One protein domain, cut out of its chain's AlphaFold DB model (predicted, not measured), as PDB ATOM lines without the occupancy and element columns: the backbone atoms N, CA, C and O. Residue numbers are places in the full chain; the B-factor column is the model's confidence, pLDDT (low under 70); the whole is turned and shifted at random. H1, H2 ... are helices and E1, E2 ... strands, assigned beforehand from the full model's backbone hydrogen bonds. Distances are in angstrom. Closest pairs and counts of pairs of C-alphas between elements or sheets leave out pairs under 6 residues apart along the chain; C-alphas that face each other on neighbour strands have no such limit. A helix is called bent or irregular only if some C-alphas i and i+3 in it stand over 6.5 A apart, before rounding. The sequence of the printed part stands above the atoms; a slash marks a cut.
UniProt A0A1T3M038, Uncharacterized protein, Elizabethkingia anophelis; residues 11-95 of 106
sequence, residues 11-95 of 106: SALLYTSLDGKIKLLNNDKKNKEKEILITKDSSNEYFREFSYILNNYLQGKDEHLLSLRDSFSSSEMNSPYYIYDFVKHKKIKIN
ATOM      1  N   SER A  11     -26.048   3.714  10.586       80.94
ATOM      2  CA  SER A  11     -26.031   3.838   9.132       80.94
ATOM      3  C   SER A  11     -24.995   2.855   8.596       80.94
ATOM      4  O   SER A  11     -23.898   2.745   9.146       80.94
ATOM      5  N   ALA A  12     -25.340   2.115   7.549       86.50
ATOM      6  CA  ALA A  12     -24.480   1.115   6.939       86.50
ATOM      7  C   ALA A  12     -24.633   1.123   5.418       86.50
ATOM      8  O   ALA A  12     -25.744   1.196   4.895       86.50
ATOM      9  N   LEU A  13     -23.507   0.977   4.722       89.25
ATOM     10  CA  LEU A  13     -23.451   0.757   3.283       89.25
ATOM     11  C   LEU A  13     -23.038  -0.695   3.031       89.25
ATOM     12  O   LEU A  13     -21.954  -1.125   3.424       89.25
ATOM     13  N   LEU A  14     -23.911  -1.447   2.371       90.06
ATOM     14  CA  LEU A  14     -23.663  -2.810   1.919       90.06
ATOM     15  C   LEU A  14     -23.260  -2.788   0.448       90.06
ATOM     16  O   LEU A  14     -23.992  -2.250  -0.382       90.06
ATOM     17  N   TYR A  15     -22.126  -3.406   0.137       90.38
ATOM     18  CA  TYR A  15     -21.629  -3.578  -1.223       90.38
ATOM     19  C   TYR A  15     -21.545  -5.065  -1.569       90.38
ATOM     20  O   TYR A  15     -20.956  -5.850  -0.823       90.38
ATOM     21  N   THR A  16     -22.112  -5.446  -2.711       90.12
ATOM     22  CA  THR A  16     -22.034  -6.808  -3.245       90.12
ATOM     23  C   THR A  16     -20.988  -6.862  -4.353       90.12
ATOM     24  O   THR A  16     -21.177  -6.276  -5.414       90.12
ATOM     25  N   SER A  17     -19.901  -7.611  -4.151       86.06
ATOM     26  CA  SER A  17     -18.826  -7.736  -5.149       86.06
ATOM     27  C   SER A  17     -19.236  -8.486  -6.421       86.06
ATOM     28  O   SER A  17     -18.640  -8.262  -7.468       86.06
ATOM     29  N   LEU A  18     -20.257  -9.349  -6.347       86.69
ATOM     30  CA  LEU A  18     -20.751 -10.136  -7.485       86.69
ATOM     31  C   LEU A  18     -21.365  -9.268  -8.593       86.69
ATOM     32  O   LEU A  18     -21.187  -9.568  -9.768       86.69
ATOM     33  N   ASP A  19     -22.112  -8.226  -8.226       86.81
ATOM     34  CA  ASP A  19     -22.889  -7.406  -9.167       86.81
ATOM     35  C   ASP A  19     -22.713  -5.894  -8.963       86.81
ATOM     36  O   ASP A  19     -23.412  -5.090  -9.583       86.81
ATOM     37  N   GLY A  20     -21.787  -5.497  -8.086       84.12
ATOM     38  CA  GLY A  20     -21.489  -4.104  -7.769       84.12
ATOM     39  C   GLY A  20     -22.638  -3.353  -7.096       84.12
ATOM     40  O   GLY A  20     -22.595  -2.125  -7.030       84.12
ATOM     41  N   LYS A  21     -23.689  -4.043  -6.626       85.38
ATOM     42  CA  LYS A  21     -24.848  -3.372  -6.031       85.38
ATOM     43  C   LYS A  21     -24.502  -2.762  -4.684       85.38
ATOM     44  O   LYS A  21     -23.851  -3.385  -3.847       85.38
ATOM     45  N   ILE A  22     -25.043  -1.569  -4.472       83.50
ATOM     46  CA  ILE A  22     -24.954  -0.823  -3.224       83.50
ATOM     47  C   ILE A  22     -26.347  -0.762  -2.594       83.50
ATOM     48  O   ILE A  22     -27.344  -0.528  -3.281       83.50
ATOM     49  N   LYS A  23     -26.423  -0.994  -1.284       82.44
ATOM     50  CA  LYS A  23     -27.626  -0.770  -0.475       82.44
ATOM     51  C   LYS A  23     -27.258   0.016   0.768       82.44
ATOM     52  O   LYS A  23     -26.302  -0.342   1.452       82.44
ATOM     53  N   LEU A  24     -28.049   1.025   1.091       78.56
ATOM     54  CA  LEU A  24     -27.951   1.698   2.370       78.56
ATOM     55  C   LEU A  24     -28.985   1.126   3.338       78.56
ATOM     56  O   LEU A  24     -30.141   0.912   2.979       78.56
ATOM     57  N   LEU A  25     -28.555   0.922   4.576       78.38
ATOM     58  CA  LEU A  25     -29.418   0.677   5.716       78.38
ATOM     59  C   LEU A  25     -29.202   1.796   6.729       78.38
ATOM     60  O   LEU A  25     -28.067   2.025   7.138       78.38
ATOM     61  N   ASN A  26     -30.265   2.451   7.176       76.12
ATOM     62  CA  ASN A  26     -30.201   3.344   8.323       76.12
ATOM     63  C   ASN A  26     -31.366   3.080   9.283       76.12
ATOM     64  O   ASN A  26     -32.386   2.492   8.921       76.12
ATOM     65  N   ASN A  27     -31.191   3.477  10.536       72.62
ATOM     66  CA  ASN A  27     -32.301   3.689  11.446       72.62
ATOM     67  C   ASN A  27     -32.014   4.942  12.278       72.62
ATOM     68  O   ASN A  27     -31.097   4.981  13.095       72.62
ATOM     69  N   ASP A  28     -32.782   6.001  12.045       67.94
ATOM     70  CA  ASP A  28     -32.668   7.249  12.792       67.94
ATOM     71  C   ASP A  28     -33.950   7.536  13.591       67.94
ATOM     72  O   ASP A  28     -34.942   6.810  13.521       67.94
ATOM     73  N   LYS A  29     -33.929   8.584  14.427       59.19
ATOM     74  CA  LYS A  29     -35.086   8.977  15.253       59.19
ATOM     75  C   LYS A  29     -36.322   9.377  14.442       59.19
ATOM     76  O   LYS A  29     -37.411   9.396  15.015       59.19
ATOM     77  N   LYS A  30     -36.158   9.782  13.179       56.38
ATOM     78  CA  LYS A  30     -37.213  10.389  12.358       56.38
ATOM     79  C   LYS A  30     -37.898   9.355  11.467       56.38
ATOM     80  O   LYS A  30     -39.119   9.409  11.339       56.38
ATOM     81  N   ASN A  31     -37.157   8.377  10.959       52.09
ATOM     82  CA  ASN A  31     -37.672   7.291  10.136       52.09
ATOM     83  C   ASN A  31     -37.923   6.038  10.985       52.09
ATOM     84  O   ASN A  31     -37.037   5.231  11.252       52.09
ATOM     85  N   LYS A  32     -39.181   5.869  11.420       47.91
ATOM     86  CA  LYS A  32     -39.661   4.635  12.075       47.91
ATOM     87  C   LYS A  32     -39.680   3.430  11.129       47.91
ATOM     88  O   LYS A  32     -39.743   2.293  11.594       47.91
ATOM     89  N   GLU A  33     -39.630   3.671   9.825       50.12
ATOM     90  CA  GLU A  33     -39.476   2.632   8.820       50.12
ATOM     91  C   GLU A  33     -37.984   2.380   8.595       50.12
ATOM     92  O   GLU A  33     -37.203   3.310   8.412       50.12
ATOM     93  N   LYS A  34     -37.582   1.107   8.644       52.94
ATOM     94  CA  LYS A  34     -36.248   0.652   8.235       52.94
ATOM     95  C   LYS A  34     -36.124   0.873   6.727       52.94
ATOM     96  O   LYS A  34     -36.309  -0.067   5.955       52.94
ATOM     97  N   GLU A  35     -35.901   2.106   6.297       52.72
ATOM     98  CA  GLU A  35     -35.795   2.414   4.879       52.72
ATOM     99  C   GLU A  35     -34.499   1.813   4.331       52.72
ATOM    100  O   GLU A  35     -33.382   2.226   4.643       52.72
ATOM    101  N   ILE A  36     -34.660   0.787   3.498       53.78
ATOM    102  CA  ILE A  36     -33.594   0.297   2.633       53.78
ATOM    103  C   ILE A  36     -33.555   1.248   1.440       53.78
ATOM    104  O   ILE A  36     -34.245   1.037   0.442       53.78
ATOM    105  N   LEU A  37     -32.751   2.304   1.532       55.41
ATOM    106  CA  LEU A  37     -32.491   3.170   0.388       55.41
ATOM    107  C   LEU A  37     -31.530   2.438  -0.558       55.41
ATOM    108  O   LEU A  37     -30.312   2.412  -0.375       55.41
ATOM    109  N   ILE A  38     -32.089   1.795  -1.586       54.56
ATOM    110  CA  ILE A  38     -31.316   1.268  -2.716       54.56
ATOM    111  C   ILE A  38     -31.094   2.426  -3.686       54.56
ATOM    112  O   ILE A  38     -31.854   2.623  -4.631       54.56
ATOM    113  N   THR A  39     -30.065   3.225  -3.429       52.41
ATOM    114  CA  THR A  39     -29.663   4.314  -4.320       52.41
ATOM    115  C   THR A  39     -28.504   3.859  -5.215       52.41
ATOM    116  O   THR A  39     -27.519   3.299  -4.740       52.41
ATOM    117  N   LYS A  40     -28.630   4.088  -6.530       48.94
ATOM    118  CA  LYS A  40     -27.500   4.050  -7.482       48.94
ATOM    119  C   LYS A  40     -26.788   5.404  -7.583       48.94
ATOM    120  O   LYS A  40     -25.833   5.533  -8.341       48.94
ATOM    121  N   ASP A  41     -27.288   6.404  -6.868       51.50
ATOM    122  CA  ASP A  41     -26.864   7.787  -6.964       51.50
ATOM    123  C   ASP A  41     -25.906   8.132  -5.817       51.50
ATOM    124  O   ASP A  41     -26.289   8.229  -4.646       51.50
ATOM    125  N   SER A  42     -24.633   8.285  -6.176       49.28
ATOM    126  CA  SER A  42     -23.546   8.683  -5.282       49.28
ATOM    127  C   SER A  42     -23.561  10.174  -4.933       49.28
ATOM    128  O   SER A  42     -22.699  10.615  -4.178       49.28
ATOM    129  N   SER A  43     -24.482  10.966  -5.499       52.97
ATOM    130  CA  SER A  43     -24.583  12.411  -5.247       52.97
ATOM    131  C   SER A  43     -25.320  12.770  -3.954       52.97
ATOM    132  O   SER A  43     -25.358  13.936  -3.568       52.97
ATOM    133  N   ASN A  44     -25.890  11.787  -3.257       62.53
ATOM    134  CA  ASN A  44     -26.578  12.037  -2.001       62.53
ATOM    135  C   ASN A  44     -25.562  12.362  -0.886       62.53
ATOM    136  O   ASN A  44     -24.791  11.501  -0.452       62.53
ATOM    137  N   GLU A  45     -25.585  13.615  -0.421       63.97
ATOM    138  CA  GLU A  45     -24.675  14.164   0.592       63.97
ATOM    139  C   GLU A  45     -24.665  13.365   1.903       63.97
ATOM    140  O   GLU A  45     -23.630  13.297   2.560       63.97
ATOM    141  N   TYR A  46     -25.762  12.675   2.246       63.88
ATOM    142  CA  TYR A  46     -25.845  11.827   3.441       63.88
ATOM    143  C   TYR A  46     -24.925  10.591   3.391       63.88
ATOM    144  O   TYR A  46     -24.732   9.930   4.412       63.88
ATOM    145  N   PHE A  47     -24.367  10.248   2.221       75.25
ATOM    146  CA  PHE A  47     -23.553   9.038   2.008       75.25
ATOM    147  C   PHE A  47     -22.131   9.323   1.562       75.25
ATOM    148  O   PHE A  47     -21.431   8.410   1.105       75.25
ATOM    149  N   ARG A  48     -21.700  10.577   1.664       84.94
ATOM    150  CA  ARG A  48     -20.436  11.018   1.095       84.94
ATOM    151  C   ARG A  48     -19.247  10.269   1.698       84.94
ATOM    152  O   ARG A  48     -18.416   9.751   0.953       84.94
ATOM    153  N   GLU A  49     -19.201  10.128   3.018       89.19
ATOM    154  CA  GLU A  49     -18.137   9.421   3.737       89.19
ATOM    155  C   GLU A  49     -18.161   7.922   3.438       89.19
ATOM    156  O   GLU A  49     -17.132   7.352   3.079       89.19
ATOM    157  N   PHE A  50     -19.335   7.282   3.482       90.06
ATOM    158  CA  PHE A  50     -19.464   5.858   3.155       90.06
ATOM    159  C   PHE A  50     -19.025   5.548   1.717       90.06
ATOM    160  O   PHE A  50     -18.310   4.571   1.485       90.06
ATOM    161  N   SER A  51     -19.406   6.394   0.757       89.00
ATOM    162  CA  SER A  51     -19.021   6.246  -0.651       89.00
ATOM    163  C   SER A  51     -17.524   6.466  -0.847       89.00
ATOM    164  O   SER A  51     -16.871   5.707  -1.563       89.00
ATOM    165  N   TYR A  52     -16.952   7.469  -0.177       92.12
ATOM    166  CA  TYR A  52     -15.515   7.719  -0.198       92.12
ATOM    167  C   TYR A  52     -14.719   6.533   0.356       92.12
ATOM    168  O   TYR A  52     -13.741   6.100  -0.262       92.12
ATOM    169  N   ILE A  53     -15.157   5.986   1.494       95.06
ATOM    170  CA  ILE A  53     -14.542   4.822   2.133       95.06
ATOM    171  C   ILE A  53     -14.601   3.615   1.199       95.06
ATOM    172  O   ILE A  53     -13.565   3.009   0.929       95.06
ATOM    173  N   LEU A  54     -15.783   3.297   0.658       94.19
ATOM    174  CA  LEU A  54     -15.948   2.174  -0.262       94.19
ATOM    175  C   LEU A  54     -15.044   2.322  -1.492       94.19
ATOM    176  O   LEU A  54     -14.326   1.388  -1.836       94.19
ATOM    177  N   ASN A  55     -15.039   3.492  -2.134       93.50
ATOM    178  CA  ASN A  55     -14.263   3.721  -3.351       93.50
ATOM    179  C   ASN A  55     -12.757   3.547  -3.125       93.50
ATOM    180  O   ASN A  55     -12.085   2.928  -3.947       93.50
ATOM    181  N   ASN A  56     -12.225   4.061  -2.015       96.81
ATOM    182  CA  ASN A  56     -10.813   3.875  -1.676       96.81
ATOM    183  C   ASN A  56     -10.502   2.414  -1.325       96.81
ATOM    184  O   ASN A  56      -9.486   1.890  -1.776       96.81
ATOM    185  N   TYR A  57     -11.395   1.739  -0.598       96.31
ATOM    186  CA  TYR A  57     -11.232   0.325  -0.257       96.31
ATOM    187  C   TYR A  57     -11.207  -0.574  -1.502       96.31
ATOM    188  O   TYR A  57     -10.323  -1.417  -1.653       96.31
ATOM    189  N   LEU A  58     -12.129  -0.359  -2.447       94.56
ATOM    190  CA  LEU A  58     -12.168  -1.100  -3.715       94.56
ATOM    191  C   LEU A  58     -10.937  -0.831  -4.595       94.56
ATOM    192  O   LEU A  58     -10.537  -1.702  -5.361       94.56
ATOM    193  N   GLN A  59     -10.307   0.338  -4.453       96.44
ATOM    194  CA  GLN A  59      -9.041   0.686  -5.111       96.44
ATOM    195  C   GLN A  59      -7.796   0.162  -4.368       96.44
ATOM    196  O   GLN A  59      -6.680   0.435  -4.803       96.44
ATOM    197  N   GLY A  60      -7.957  -0.556  -3.251       96.12
ATOM    198  CA  GLY A  60      -6.842  -1.078  -2.453       96.12
ATOM    199  C   GLY A  60      -6.083  -0.014  -1.654       96.12
ATOM    200  O   GLY A  60      -4.946  -0.244  -1.251       96.12
ATOM    201  N   LYS A  61      -6.687   1.156  -1.416       97.62
ATOM    202  CA  LYS A  61      -6.072   2.298  -0.719       97.62
ATOM    203  C   LYS A  61      -6.260   2.218   0.799       97.62
ATOM    204  O   LYS A  61      -6.681   3.176   1.445       97.62
ATOM    205  N   ASP A  62      -5.949   1.065   1.376       95.62
ATOM    206  CA  ASP A  62      -6.198   0.803   2.796       95.62
ATOM    207  C   ASP A  62      -5.297   1.648   3.703       95.62
ATOM    208  O   ASP A  62      -5.767   2.188   4.700       95.62
ATOM    209  N   GLU A  63      -4.023   1.813   3.336       96.75
ATOM    210  CA  GLU A  63      -3.073   2.664   4.069       96.75
ATOM    211  C   GLU A  63      -3.546   4.120   4.127       96.75
ATOM    212  O   GLU A  63      -3.486   4.757   5.177       96.75
ATOM    213  N   HIS A  64      -4.094   4.619   3.016       95.81
ATOM    214  CA  HIS A  64      -4.689   5.950   2.948       95.81
ATOM    215  C   HIS A  64      -5.867   6.078   3.916       95.81
ATOM    216  O   HIS A  64      -5.883   6.988   4.741       95.81
ATOM    217  N   LEU A  65      -6.815   5.136   3.878       95.81
ATOM    218  CA  LEU A  65      -7.956   5.125   4.798       95.81
ATOM    219  C   LEU A  65      -7.522   5.074   6.270       95.81
ATOM    220  O   LEU A  65      -8.114   5.750   7.107       95.81
ATOM    221  N   LEU A  66      -6.478   4.308   6.587       95.62
ATOM    222  CA  LEU A  66      -5.929   4.195   7.941       95.62
ATOM    223  C   LEU A  66      -5.173   5.451   8.401       95.62
ATOM    224  O   LEU A  66      -5.031   5.667   9.603       95.62
ATOM    225  N   SER A  67      -4.701   6.274   7.464       94.50
ATOM    226  CA  SER A  67      -3.988   7.525   7.750       94.50
ATOM    227  C   SER A  67      -4.900   8.722   8.038       94.50
ATOM    228  O   SER A  67      -4.415   9.757   8.502       94.50
ATOM    229  N   LEU A  68      -6.208   8.596   7.774       92.56
ATOM    230  CA  LEU A  68      -7.179   9.661   8.016       92.56
ATOM    231  C   LEU A  68      -7.201  10.030   9.504       92.56
ATOM    232  O   LEU A  68      -7.278   9.164  10.381       92.56
ATOM    233  N   ARG A  69      -7.109  11.330   9.785       89.06
ATOM    234  CA  ARG A  69      -7.162  11.866  11.147       89.06
ATOM    235  C   ARG A  69      -8.605  12.026  11.595       89.06
ATOM    236  O   ARG A  69      -9.521  11.992  10.783       89.06
ATOM    237  N   ASP A  70      -8.776  12.154  12.902       86.00
ATOM    238  CA  ASP A  70     -10.083  12.433  13.466       86.00
ATOM    239  C   ASP A  70     -10.452  13.902  13.260       86.00
ATOM    240  O   ASP A  70      -9.720  14.772  13.735       86.00
ATOM    241  N   SER A  71     -11.565  14.172  12.573       83.94
ATOM    242  CA  SER A  71     -12.048  15.549  12.379       83.94
ATOM    243  C   SER A  71     -12.688  16.130  13.646       83.94
ATOM    244  O   SER A  71     -12.928  17.334  13.713       83.94
ATOM    245  N   PHE A  72     -13.016  15.292  14.634       80.31
ATOM    246  CA  PHE A  72     -13.805  15.692  15.796       80.31
ATOM    247  C   PHE A  72     -12.929  15.993  17.012       80.31
ATOM    248  O   PHE A  72     -11.953  15.300  17.314       80.31
ATOM    249  N   SER A  73     -13.308  17.029  17.756       71.25
ATOM    250  CA  SER A  73     -12.652  17.373  19.016       71.25
ATOM    251  C   SER A  73     -12.949  16.333  20.105       71.25
ATOM    252  O   SER A  73     -13.968  15.647  20.077       71.25
ATOM    253  N   SER A  74     -12.097  16.244  21.135       63.69
ATOM    254  CA  SER A  74     -12.293  15.302  22.262       63.69
ATOM    255  C   SER A  74     -13.614  15.478  23.036       63.69
ATOM    256  O   SER A  74     -14.005  14.589  23.789       63.69
ATOM    257  N   SER A  75     -14.295  16.613  22.854       58.16
ATOM    258  CA  SER A  75     -15.604  16.938  23.430       58.16
ATOM    259  C   SER A  75     -16.799  16.531  22.558       58.16
ATOM    260  O   SER A  75     -17.934  16.590  23.030       58.16
ATOM    261  N   GLU A  76     -16.577  16.131  21.306       62.62
ATOM    262  CA  GLU A  76     -17.624  15.718  20.368       62.62
ATOM    263  C   GLU A  76     -17.764  14.191  20.315       62.62
ATOM    264  O   GLU A  76     -16.836  13.435  20.613       62.62
ATOM    265  N   MET A  77     -18.957  13.713  19.950       61.12
ATOM    266  CA  MET A  77     -19.240  12.281  19.884       61.12
ATOM    267  C   MET A  77     -18.567  11.651  18.654       61.12
ATOM    268  O   MET A  77     -19.166  11.524  17.590       61.12
ATOM    269  N   ASN A  78     -17.317  11.236  18.823       71.56
ATOM    270  CA  ASN A  78     -16.534  10.509  17.831       71.56
ATOM    271  C   ASN A  78     -17.131   9.114  17.573       71.56
ATOM    272  O   ASN A  78     -17.219   8.276  18.476       71.56
ATOM    273  N   SER A  79     -17.553   8.875  16.331       81.31
ATOM    274  CA  SER A  79     -18.098   7.593  15.876       81.31
ATOM    275  C   SER A  79     -17.287   7.089  14.681       81.31
ATOM    276  O   SER A  79     -17.587   7.462  13.547       81.31
ATOM    277  N   PRO A  80     -16.247   6.262  14.903       90.44
ATOM    278  CA  PRO A  80     -15.379   5.794  13.830       90.44
ATOM    279  C   PRO A  80     -16.141   4.912  12.839       90.44
ATOM    280  O   PRO A  80     -17.101   4.222  13.198       90.44
ATOM    281  N   TYR A  81     -15.650   4.866  11.604       92.81
ATOM    282  CA  TYR A  81     -16.183   3.985  10.573       92.81
ATOM    283  C   TYR A  81     -15.548   2.595  10.654       92.81
ATOM    284  O   TYR A  81     -14.393   2.426  11.054       92.81
ATOM    285  N   TYR A  82     -16.299   1.582  10.224       94.94
ATOM    286  CA  TYR A  82     -15.817   0.206  10.157       94.94
ATOM    287  C   TYR A  82     -16.120  -0.414   8.797       94.94
ATOM    288  O   TYR A  82     -17.256  -0.366   8.330       94.94
ATOM    289  N   ILE A  83     -15.114  -1.058   8.206       96.38
ATOM    290  CA  ILE A  83     -15.285  -1.955   7.060       96.38
ATOM    291  C   ILE A  83     -15.260  -3.387   7.579       96.38
ATOM    292  O   ILE A  83     -14.334  -3.772   8.298       96.38
ATOM    293  N   TYR A  84     -16.252  -4.174   7.171       96.62
ATOM    294  CA  TYR A  84     -16.286  -5.622   7.348       96.62
ATOM    295  C   TYR A  84     -16.326  -6.280   5.969       96.62
ATOM    296  O   TYR A  84     -17.342  -6.226   5.279       96.62
ATOM    297  N   ASP A  85     -15.215  -6.889   5.567       95.44
ATOM    298  CA  ASP A  85     -15.112  -7.666   4.336       95.44
ATOM    299  C   ASP A  85     -15.131  -9.153   4.687       95.44
ATOM    300  O   ASP A  85     -14.149  -9.723   5.171       95.44
ATOM    301  N   PHE A  86     -16.281  -9.779   4.452       93.12
ATOM    302  CA  PHE A  86     -16.497 -11.190   4.753       93.12
ATOM    303  C   PHE A  86     -15.797 -12.129   3.767       93.12
ATOM    304  O   PHE A  86     -15.535 -13.271   4.125       93.12
ATOM    305  N   VAL A  87     -15.474 -11.660   2.557       92.19
ATOM    306  CA  VAL A  87     -14.788 -12.463   1.534       92.19
ATOM    307  C   VAL A  87     -13.300 -12.553   1.854       92.19
ATOM    308  O   VAL A  87     -12.708 -13.622   1.776       92.19
ATOM    309  N   LYS A  88     -12.695 -11.429   2.250       93.75
ATOM    310  CA  LYS A  88     -11.275 -11.357   2.629       93.75
ATOM    311  C   LYS A  88     -11.024 -11.634   4.114       93.75
ATOM    312  O   LYS A  88      -9.882 -11.536   4.552       93.75
ATOM    313  N   HIS A  89     -12.071 -11.916   4.894       95.06
ATOM    314  CA  HIS A  89     -12.022 -12.028   6.357       95.06
ATOM    315  C   HIS A  89     -11.317 -10.838   7.029       95.06
ATOM    316  O   HIS A  89     -10.521 -10.995   7.955       95.06
ATOM    317  N   LYS A  90     -11.602  -9.625   6.544       94.94
ATOM    318  CA  LYS A  90     -10.906  -8.401   6.940       94.94
ATOM    319  C   LYS A  90     -11.835  -7.452   7.686       94.94
ATOM    320  O   LYS A  90     -12.974  -7.225   7.284       94.94
ATOM    321  N   LYS A  91     -11.315  -6.849   8.756       96.56
ATOM    322  CA  LYS A  91     -11.957  -5.753   9.487       96.56
ATOM    323  C   LYS A  91     -11.014  -4.559   9.540       96.56
ATOM    324  O   LYS A  91      -9.864  -4.714   9.942       96.56
ATOM    325  N   ILE A  92     -11.506  -3.380   9.175       96.00
ATOM    326  CA  ILE A  92     -10.746  -2.125   9.244       96.00
ATOM    327  C   ILE A  92     -11.534  -1.134  10.093       96.00
ATOM    328  O   ILE A  92     -12.739  -0.985   9.900       96.00
ATOM    329  N   LYS A  93     -10.858  -0.474  11.036       96.19
ATOM    330  CA  LYS A  93     -11.381   0.686  11.765       96.19
ATOM    331  C   LYS A  93     -10.758   1.938  11.159       96.19
ATOM    332  O   LYS A  93      -9.538   2.016  11.073       96.19
ATOM    333  N   ILE A  94     -11.591   2.891  10.769       94.75
ATOM    334  CA  ILE A  94     -11.195   4.175  10.194       94.75
ATOM    335  C   ILE A  94     -11.644   5.255  11.178       94.75
ATOM    336  O   ILE A  94     -12.743   5.157  11.732       94.75
ATOM    337  N   ASN A  95     -10.795   6.247  11.438       93.00
ATOM    338  CA  ASN A  95     -11.149   7.357  12.326       93.00
ATOM    339  C   ASN A  95     -12.381   8.098  11.794       93.00
ATOM    340  O   ASN A  95     -12.674   8.039  10.598       93.00
TER     341      ASN A  95
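What this domain is: This is residues 11 to 95 of the 106 residues of an uncharacterized protein of Elizabethkingia anophelis (UniProt A0A1T3M038). Two strand hairpins, E1-E2 and E3-E4, stand side by side with E1 next to E3, and helix H1 packs behind both, H2 behind E4. The 85 printed residues run E1 E2 H1 H2 E3 E4, mixed class, both sheets antiparallel, with 41 residues in named elements, under half. The whole is only just compact, close to loose: radius of gyration of the C-alphas 13.9 A, spans 37 by 33 by 25 A.

Where its parts are: Find C-alpha 11 at (-26.031, 3.838, 9.132), where E1, residues 11 to 15, begins; E2 is 22 to 27, 17.0 A. H1, 45 to 58, 20.2 A, is irregular: C-alphas 46 and 49 are 8.1 A apart. H2 is 62 to 67, E3 81 to 85; E4, 90 to 94, ends at (-11.195, 4.175, 10.194).

How they stand to each other: In hairpin E1 and E2, N 12 and O 25 are 2.8 A apart; in hairpin E3 and E4, N 83 and O 92 are 2.9 A apart. E1 and E3 are near each other. H1's closest C-alpha pair with E1 is Leu 13 and Phe 50, 6.5 A. H1 touches H2 with residues 53 to 57 alone, closest C-alphas Ile 53 and Leu 65, 7.1 A, at a steep tilt of 55 degrees, opposite ways. H2 has every O i to N i+4 pair within hydrogen-bond range, H1 8 of 10.

The domain as a whole: The C-alphas of Leu 18 and Ser 75, 41.4 A, are farthest apart. The printed part has no cut; links E2 to H1 and H2 to E3 are long. Look for pLDDT under 70 at residues 28 to 46 and 74 to 77.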